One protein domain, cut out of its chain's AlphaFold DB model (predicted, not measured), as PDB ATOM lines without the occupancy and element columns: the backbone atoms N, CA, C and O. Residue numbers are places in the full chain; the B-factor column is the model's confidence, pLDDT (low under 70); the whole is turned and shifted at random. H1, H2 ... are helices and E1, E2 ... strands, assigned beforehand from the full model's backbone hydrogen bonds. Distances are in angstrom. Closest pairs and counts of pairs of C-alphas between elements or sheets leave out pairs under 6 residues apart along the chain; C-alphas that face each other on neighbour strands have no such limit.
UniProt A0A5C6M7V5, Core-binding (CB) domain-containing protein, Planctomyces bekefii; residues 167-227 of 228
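Overview. This is residues 167 to 227 of the 228 residues of the protein "Core-binding (CB) domain-containing protein" of Planctomyces bekefii (UniProt A0A5C6M7V5). A thin ribbon of two antiparallel strands, E1 and E2, twists along the length of a rod; one end is a loop with the short helix H2 in it, and at the other end the helices H1 and H3 meet near the ribbon and open out as a V. The last residues of the V's longer arm, 222 to 227, stick out free. The printed part has 61 residues, with three named helices and two named strands in the order H1, E1, H2, E2, H3; the sheet has the order E1, E2, and the class is mixed, helices and strands. The whole is extended, with a radius of gyration of the C-alphas of 18.1 A and spans of 61 by 22 by 18 A.

Arrangement. The first helix, H1, residues 167 to 177, is followed by strand E1, residues 181 to 187; the closest C-alphas of the two are those of Trp 175 and Val 181, 7.2 A apart. E1 and strand E2, residues 200 to 206, are antiparallel neighbours, with 150 degrees between their directions. C-alphas 181 and 206 face each other at 4.4 A, and C-alphas 187 and 200 at 4.7 A. N 182 and O 205 are within hydrogen-bond range at 2.9 A, and so are N 201 and O 186, also at 2.9 A. Between the strands in the chain comes helix H2, residues 191 to 194, which touches no helix. Helix H3, residues 210 to 225, touches H1 with residues 210 to 214 alone; the closest C-alphas are those of Leu 176 and His 210, 5.8 A apart. H1 and H3 run opposite ways at a steep tilt of 37 degrees, only just steep. H2 is apart from H1 and H3, E2 is apart from H1, and E1 is apart from H3. In H1 and H3 every O i to N i+4 pair is within hydrogen-bond range; H2 is too short for such a pair.

Along the chain. H1 begins at C-alpha 167, (-160.855, 192.045, 248.427), and is 15.1 A long from first to last C-alpha. E1 and E2 are 19.2 A long each, and H2 is 5.9 A. C-alpha 194, the last of H2, is at (-146.084, 150.572, 231.061). H3, at 22.6 A, ends at C-alpha 225, (-174.686, 199.560, 242.806).

Size, cuts and confidence. The C-alphas farthest apart are those of Asn 194 and Gln 227, 60.8 A. The printed part has no cut, and the four links between its elements are tight. The mean pLDDT of the printed part is 75.9; residues 188 to 199 and 222 to 227 are under 70, and H2 has a mean of 50.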
ATOM      1  N   LYS A 167    -162.203 192.514 248.786       81.75
ATOM      2  CA  LYS A 167    -160.855 192.045 248.427       81.75
ATOM      3  C   LYS A 167    -160.869 190.834 247.491       81.75
ATOM      4  O   LYS A 167    -160.059 190.782 246.573       81.75
ATOM      5  N   GLU A 168    -161.760 189.875 247.721       81.00
ATOM      6  CA  GLU A 168    -161.905 188.668 246.898       81.00
ATOM      7  C   GLU A 168    -162.500 189.022 245.531       81.00
ATOM      8  O   GLU A 168    -162.010 188.548 244.511       81.00
ATOM      9  N   GLU A 169    -163.469 189.942 245.506       83.00
ATOM     10  CA  GLU A 169    -164.037 190.498 244.275       83.00
ATOM     11  C   GLU A 169    -162.967 191.199 243.428       83.00
ATOM     12  O   GLU A 169    -162.789 190.857 242.261       83.00
ATOM     13  N   ASN A 170    -162.177 192.093 244.026       84.62
ATOM     14  CA  ASN A 170    -161.071 192.764 243.338       84.62
ATOM     15  C   ASN A 170    -159.999 191.778 242.860       84.62
ATOM     16  O   ASN A 170    -159.446 191.942 241.776       84.62
ATOM     17  N   THR A 171    -159.710 190.741 243.652       88.38
ATOM     18  CA  THR A 171    -158.754 189.693 243.266       88.38
ATOM     19  C   THR A 171    -159.255 188.927 242.045       88.38
ATOM     20  O   THR A 171    -158.486 188.672 241.121       88.38
ATOM     21  N   PHE A 172    -160.546 188.600 241.999       88.62
ATOM     22  CA  PHE A 172    -161.156 187.941 240.849       88.62
ATOM     23  C   PHE A 172    -161.209 188.839 239.608       88.62
ATOM     24  O   PHE A 172    -160.895 188.377 238.512       88.62
ATOM     25  N   LEU A 173    -161.559 190.119 239.767       88.94
ATOM     26  CA  LEU A 173    -161.552 191.085 238.666       88.94
ATOM     27  C   LEU A 173    -160.140 191.267 238.104       88.94
ATOM     28  O   LEU A 173    -159.953 191.126 236.901       88.94
ATOM     29  N   SER A 174    -159.138 191.453 238.965       89.31
ATOM     30  CA  SER A 174    -157.732 191.529 238.552       89.31
ATOM     31  C   SER A 174    -157.267 190.242 237.859       89.31
ATOM     32  O   SER A 174    -156.539 190.282 236.868       89.31
ATOM     33  N   TRP A 175    -157.736 189.079 238.322       93.06
ATOM     34  CA  TRP A 175    -157.468 187.805 237.663       93.06
ATOM     35  C   TRP A 175    -158.061 187.741 236.245       93.06
ATOM     36  O   TRP A 175    -157.367 187.313 235.319       93.06
ATOM     37  N   LEU A 176    -159.297 188.206 236.044       90.94
ATOM     38  CA  LEU A 176    -159.914 188.303 234.717       90.94
ATOM     39  C   LEU A 176    -159.202 189.319 233.809       90.94
ATOM     40  O   LEU A 176    -158.926 188.992 232.653       90.94
ATOM     41  N   GLU A 177    -158.835 190.491 234.340       87.12
ATOM     42  CA  GLU A 177    -158.043 191.514 233.632       87.12
ATOM     43  C   GLU A 177    -156.685 190.965 233.183       87.12
ATOM     44  O   GLU A 177    -156.233 191.229 232.073       87.12
ATOM     45  N   SER A 178    -156.052 190.134 234.016       88.44
ATOM     46  CA  SER A 178    -154.752 189.517 233.723       88.44
ATOM     47  C   SER A 178    -154.804 188.375 232.693       88.44
ATOM     48  O   SER A 178    -153.786 187.732 232.423       88.44
ATOM     49  N   GLY A 179    -155.983 188.089 232.132       88.44
ATOM     50  CA  GLY A 179    -156.175 187.061 231.112       88.44
ATOM     51  C   GLY A 179    -156.895 185.801 231.592       88.44
ATOM     52  O   GLY A 179    -157.054 184.866 230.810       88.44
ATOM     53  N   GLY A 180    -157.312 185.718 232.862       88.00
ATOM     54  CA  GLY A 180    -158.017 184.547 233.395       88.00
ATOM     55  C   GLY A 180    -157.153 183.279 233.393       88.00
ATOM     56  O   GLY A 180    -157.591 182.204 232.971       88.00
ATOM     57  N   VAL A 181    -155.888 183.411 233.795       90.00
ATOM     58  CA  VAL A 181    -154.899 182.325 233.767       90.00
ATOM     59  C   VAL A 181    -155.067 181.409 234.975       90.00
ATOM     60  O   VAL A 181    -154.989 181.855 236.114       90.00
ATOM     61  N   TYR A 182    -155.206 180.107 234.753       87.31
ATOM     62  CA  TYR A 182    -155.339 179.125 235.828       87.31
ATOM     63  C   TYR A 182    -154.452 177.904 235.598       87.31
ATOM     64  O   TYR A 182    -153.977 177.641 234.493       87.31
ATOM     65  N   HIS A 183    -154.211 177.153 236.667       86.19
ATOM     66  CA  HIS A 183    -153.330 175.995 236.647       86.19
ATOM     67  C   HIS A 183    -154.124 174.719 236.913       86.19
ATOM     68  O   HIS A 183    -154.946 174.666 237.823       86.19
ATOM     69  N   VAL A 184    -153.873 173.680 236.115       82.56
ATOM     70  CA  VAL A 184    -154.511 172.368 236.269       82.56
ATOM     71  C   VAL A 184    -153.437 171.300 236.394       82.56
ATOM     72  O   VAL A 184    -152.533 171.217 235.561       82.56
ATOM     73  N   HIS A 185    -153.551 170.454 237.417       78.56
ATOM     74  CA  HIS A 185    -152.740 169.244 237.514       78.56
ATOM     75  C   HIS A 185    -153.165 168.255 236.426       78.56
ATOM     76  O   HIS A 185    -154.317 167.825 236.380       78.56
ATOM     77  N   THR A 186    -152.229 167.873 235.563       75.19
ATOM     78  CA  THR A 186    -152.456 166.886 234.505       75.19
ATOM     79  C   THR A 186    -151.371 165.813 234.541       75.19
ATOM     80  O   THR A 186    -150.279 166.028 235.063       75.19
ATOM     81  N   THR A 187    -151.669 164.643 233.984       72.12
ATOM     82  CA  THR A 187    -150.715 163.539 233.806       72.12
ATOM     83  C   THR A 187    -150.355 163.399 232.326       72.12
ATOM     84  O   THR A 187    -151.202 163.615 231.454       72.12
ATOM     85  N   LYS A 188    -149.094 163.071 232.002       64.75
ATOM     86  CA  LYS A 188    -148.684 162.804 230.608       64.75
ATOM     87  C   LYS A 188    -149.393 161.543 230.091       64.75
ATOM     88  O   LYS A 188    -149.266 160.468 230.670       64.75
ATOM     89  N   GLY A 189    -150.108 161.665 228.971       52.44
ATOM     90  CA  GLY A 189    -150.988 160.628 228.409       52.44
ATOM     91  C   GLY A 189    -150.320 159.361 227.853       52.44
ATOM     92  O   GLY A 189    -151.025 158.502 227.336       52.44
ATOM     93  N   HIS A 190    -148.997 159.200 227.964       49.53
ATOM     94  CA  HIS A 190    -148.280 158.051 227.390       49.53
ATOM     95  C   HIS A 190    -147.791 157.006 228.411       49.53
ATOM     96  O   HIS A 190    -147.285 155.969 227.994       49.53
ATOM     97  N   SER A 191    -147.974 157.197 229.727       48.34
ATOM     98  CA  SER A 191    -147.419 156.258 230.726       48.34
ATOM     99  C   SER A 191    -148.286 155.025 231.022       48.34
ATOM    100  O   SER A 191    -147.775 154.032 231.538       48.34
ATOM    101  N   LYS A 192    -149.582 155.029 230.668       49.62
ATOM    102  CA  LYS A 192    -150.491 153.921 231.027       49.62
ATOM    103  C   LYS A 192    -150.157 152.584 230.361       49.62
ATOM    104  O   LYS A 192    -150.610 151.556 230.849       49.62
ATOM    105  N   ARG A 193    -149.376 152.576 229.275       52.22
ATOM    106  CA  ARG A 193    -148.980 151.331 228.596       52.22
ATOM    107  C   ARG A 193    -147.907 150.540 229.364       52.22
ATOM    108  O   ARG A 193    -147.798 149.346 229.127       52.22
ATOM    109  N   ASN A 194    -147.200 151.172 230.311       50.12
ATOM    110  CA  ASN A 194    -146.084 150.572 231.061       50.12
ATOM    111  C   ASN A 194    -146.296 150.546 232.591       50.12
ATOM    112  O   ASN A 194    -145.328 150.438 233.336       50.12
ATOM    113  N   GLY A 195    -147.533 150.673 233.086       52.62
ATOM    114  CA  GLY A 195    -147.831 150.504 234.519       52.62
ATOM    115  C   GLY A 195    -147.248 151.569 235.463       52.62
ATOM    116  O   GLY A 195    -147.356 151.417 236.674       52.62
ATOM    117  N   GLY A 196    -146.658 152.647 234.938       54.22
ATOM    118  CA  GLY A 196    -146.156 153.764 235.736       54.22
ATOM    119  C   GLY A 196    -147.223 154.837 235.937       54.22
ATOM    120  O   GLY A 196    -147.783 155.352 234.957       54.22
ATOM    121  N   ASP A 197    -147.473 155.205 237.196       56.75
ATOM    122  CA  ASP A 197    -148.215 156.414 237.552       56.75
ATOM    123  C   ASP A 197    -147.545 157.608 236.865       56.75
ATOM    124  O   ASP A 197    -146.421 157.991 237.181       56.75
ATOM    125  N   GLY A 198    -148.196 158.137 235.829       60.22
ATOM    126  CA  GLY A 198    -147.616 159.181 234.995       60.22
ATOM    127  C   GLY A 198    -147.227 160.400 235.821       60.22
ATOM    128  O   GLY A 198    -147.974 160.823 236.704       60.22
ATOM    129  N   GLU A 199    -146.076 160.984 235.495       69.62
ATOM    130  CA  GLU A 199    -145.574 162.205 236.119       69.62
ATOM    131  C   GLU A 199    -146.660 163.296 236.090       69.62
ATOM    132  O   GLU A 199    -147.160 163.683 235.022       69.62
ATOM    133  N   LYS A 200    -147.076 163.746 237.281       75.19
ATOM    134  CA  LYS A 200    -148.040 164.836 237.449       75.19
ATOM    135  C   LYS A 200    -147.308 166.153 237.224       75.19
ATOM    136  O   LYS A 200    -146.335 166.431 237.914       75.19
ATOM    137  N   PHE A 201    -147.802 166.981 236.313       79.31
ATOM    138  CA  PHE A 201    -147.262 168.319 236.082       79.31
ATOM    139  C   PHE A 201    -148.366 169.375 236.099       79.31
ATOM    140  O   PHE A 201    -149.546 169.085 235.874       79.31
ATOM    141  N   LEU A 202    -147.972 170.610 236.402       80.94
ATOM    142  CA  LEU A 202    -148.865 171.760 236.437       80.94
ATOM    143  C   LEU A 202    -148.956 172.357 235.027       80.94
ATOM    144  O   LEU A 202    -147.964 172.853 234.494       80.94
ATOM    145  N   LYS A 203    -150.133 172.309 234.401       84.88
ATOM    146  CA  LYS A 203    -150.364 172.953 233.105       84.88
ATOM    147  C   LYS A 203    -151.018 174.311 233.321       84.88
ATOM    148  O   LYS A 203    -152.100 174.387 233.898       84.88
ATOM    149  N   ARG A 204    -150.375 175.366 232.819       89.00
ATOM    150  CA  ARG A 204    -150.959 176.707 232.718       89.00
ATOM    151  C   ARG A 204    -151.970 176.732 231.569       89.00
ATOM    152  O   ARG A 204    -151.647 176.333 230.450       89.00
ATOM    153  N   LEU A 205    -153.186 177.169 231.858       87.38
ATOM    154  CA  LEU A 205    -154.286 177.354 230.917       87.38
ATOM    155  C   LEU A 205    -154.798 178.794 231.015       87.38
ATOM    156  O   LEU A 205    -154.562 179.482 232.006       87.38
ATOM    157  N   GLN A 206    -155.499 179.235 229.979       90.00
ATOM    158  CA  GLN A 206    -156.107 180.556 229.904       90.00
ATOM    159  C   GLN A 206    -157.577 180.400 229.515       90.00
ATOM    160  O   GLN A 206    -157.908 179.567 228.662       90.00
ATOM    161  N   LEU A 207    -158.459 181.167 230.156       87.56
ATOM    162  CA  LEU A 207    -159.852 181.264 229.734       87.56
ATOM    163  C   LEU A 207    -159.927 181.840 228.317       87.56
ATOM    164  O   LEU A 207    -159.321 182.863 228.022       87.56
ATOM    165  N   ARG A 208    -160.694 181.185 227.441       84.00
ATOM    166  CA  ARG A 208    -160.807 181.593 226.031       84.00
ATOM    167  C   ARG A 208    -161.508 182.942 225.844       84.00
ATOM    168  O   ARG A 208    -161.122 183.681 224.955       84.00
ATOM    169  N   ASN A 209    -162.481 183.256 226.701       87.44
ATOM    170  CA  ASN A 209    -163.311 184.462 226.614       87.44
ATOM    171  C   ASN A 209    -163.237 185.264 227.926       87.44
ATOM    172  O   ASN A 209    -164.261 185.575 228.530       87.44
ATOM    173  N   HIS A 210    -162.030 185.517 228.444       86.69
ATOM    174  CA  HIS A 210    -161.894 186.223 229.724       86.69
ATOM    175  C   HIS A 210    -162.385 187.680 229.650       86.69
ATOM    176  O   HIS A 210    -162.935 188.160 230.634       86.69
ATOM    177  N   GLU A 211    -162.247 188.347 228.499       85.75
ATOM    178  CA  GLU A 211    -162.709 189.728 228.273       85.75
ATOM    179  C   GLU A 211    -164.240 189.829 228.310       85.75
ATOM    180  O   GLU A 211    -164.798 190.601 229.080       85.75
ATOM    181  N   GLU A 212    -164.934 188.963 227.566       88.12
ATOM    182  CA  GLU A 212    -166.402 188.895 227.573       88.12
ATOM    183  C   GLU A 212    -166.942 188.579 228.978       88.12
ATOM    184  O   GLU A 212    -167.913 189.178 229.443       88.12
ATOM    185  N   LEU A 213    -166.287 187.659 229.694       86.12
ATOM    186  CA  LEU A 213    -166.655 187.335 231.069       86.12
ATOM    187  C   LEU A 213    -166.422 188.523 232.015       86.12
ATOM    188  O   LEU A 213    -167.249 188.762 232.894       86.12
ATOM    189  N   TYR A 214    -165.329 189.265 231.836       86.06
ATOM    190  CA  TYR A 214    -165.034 190.477 232.597       86.06
ATOM    191  C   TYR A 214    -166.126 191.537 232.405       86.06
ATOM    192  O   TYR A 214    -166.666 192.038 233.392       86.06
ATOM    193  N   ASP A 215    -166.544 191.784 231.163       84.25
ATOM    194  CA  ASP A 215    -167.609 192.741 230.848       84.25
ATOM    195  C   ASP A 215    -168.961 192.338 231.455       84.25
ATOM    196  O   ASP A 215    -169.650 193.168 232.058       84.25
ATOM    197  N   ILE A 216    -169.330 191.053 231.369       84.75
ATOM    198  CA  ILE A 216    -170.557 190.519 231.986       84.75
ATOM    199  C   ILE A 216    -170.530 190.716 233.507       84.75
ATOM    200  O   ILE A 216    -171.532 191.126 234.103       84.75
ATOM    201  N   VAL A 217    -169.393 190.425 234.144       83.38
ATOM    202  CA  VAL A 217    -169.233 190.562 235.596       83.38
ATOM    203  C   VAL A 217    -169.326 192.033 236.003       83.38
ATOM    204  O   VAL A 217    -170.096 192.357 236.909       83.38
ATOM    205  N   LEU A 218    -168.633 192.939 235.306       83.75
ATOM    206  CA  LEU A 218    -168.727 194.379 235.559       83.75
ATOM    207  C   LEU A 218    -170.150 194.910 235.383       83.75
ATOM    208  O   LEU A 218    -170.614 195.713 236.195       83.75
ATOM    209  N   PHE A 219    -170.862 194.462 234.348       81.12
ATOM    210  CA  PHE A 219    -172.253 194.839 234.119       81.12
ATOM    211  C   PHE A 219    -173.156 194.391 235.278       81.12
ATOM    212  O   PHE A 219    -173.921 195.194 235.820       81.12
ATOM    213  N   ALA A 220    -173.019 193.140 235.725       78.06
ATOM    214  CA  ALA A 220    -173.780 192.606 236.853       78.06
ATOM    215  C   ALA A 220    -173.488 193.349 238.174       78.06
ATOM    216  O   ALA A 220    -174.403 193.570 238.975       78.06
ATOM    217  N   LEU A 221    -172.236 193.762 238.397       75.06
ATOM    218  CA  LEU A 221    -171.827 194.535 239.573       75.06
ATOM    219  C   LEU A 221    -172.336 195.987 239.520       75.06
ATOM    220  O   LEU A 221    -172.858 196.479 240.521       75.06
ATOM    221  N   LYS A 222    -172.286 196.648 238.352       67.88
ATOM    222  CA  LYS A 222    -172.826 198.009 238.147       67.88
ATOM    223  C   LYS A 222    -174.342 198.088 238.326       67.88
ATOM    224  O   LYS A 222    -174.845 199.061 238.879       67.88
ATOM    225  N   ILE A 223    -175.089 197.064 237.909       58.28
ATOM    226  CA  ILE A 223    -176.542 197.017 238.150       58.28
ATOM    227  C   ILE A 223    -176.847 196.963 239.651       58.28
ATOM    228  O   ILE A 223    -177.800 197.590 240.111       58.28
ATOM    229  N   ARG A 224    -176.032 196.250 240.437       53.38
ATOM    230  CA  ARG A 224    -176.226 196.153 241.889       53.38
ATOM    231  C   ARG A 224    -175.930 197.452 242.633       53.38
ATOM    232  O   ARG A 224    -176.567 197.686 243.657       53.38
ATOM    233  N   SER A 225    -174.989 198.273 242.166       53.47
ATOM    234  CA  SER A 225    -174.686 199.560 242.806       53.47
ATOM    235  C   SER A 225    -175.745 200.629 242.528       53.47
ATOM    236  O   SER A 225    -175.937 201.492 243.372       53.47
ATOM    237  N   ALA A 226    -176.478 200.537 241.414       48.28
ATOM    238  CA  ALA A 226    -177.592 201.436 241.092       48.28
ATOM    239  C   ALA A 226    -178.913 201.099 241.822       48.28
ATOM    240  O   ALA A 226    -179.861 201.877 241.767       48.28
ATOM    241  N   GLN A 227    -178.997 199.934 242.473       43.25
ATOM    242  CA  GLN A 227    -180.169 199.470 243.234       43.25
ATOM    243  C   GLN A 227    -180.011 199.614 244.760       43.25
ATOM    244  O   GLN A 227    -180.863 199.126 245.507       43.25
TER     245      GLN A 227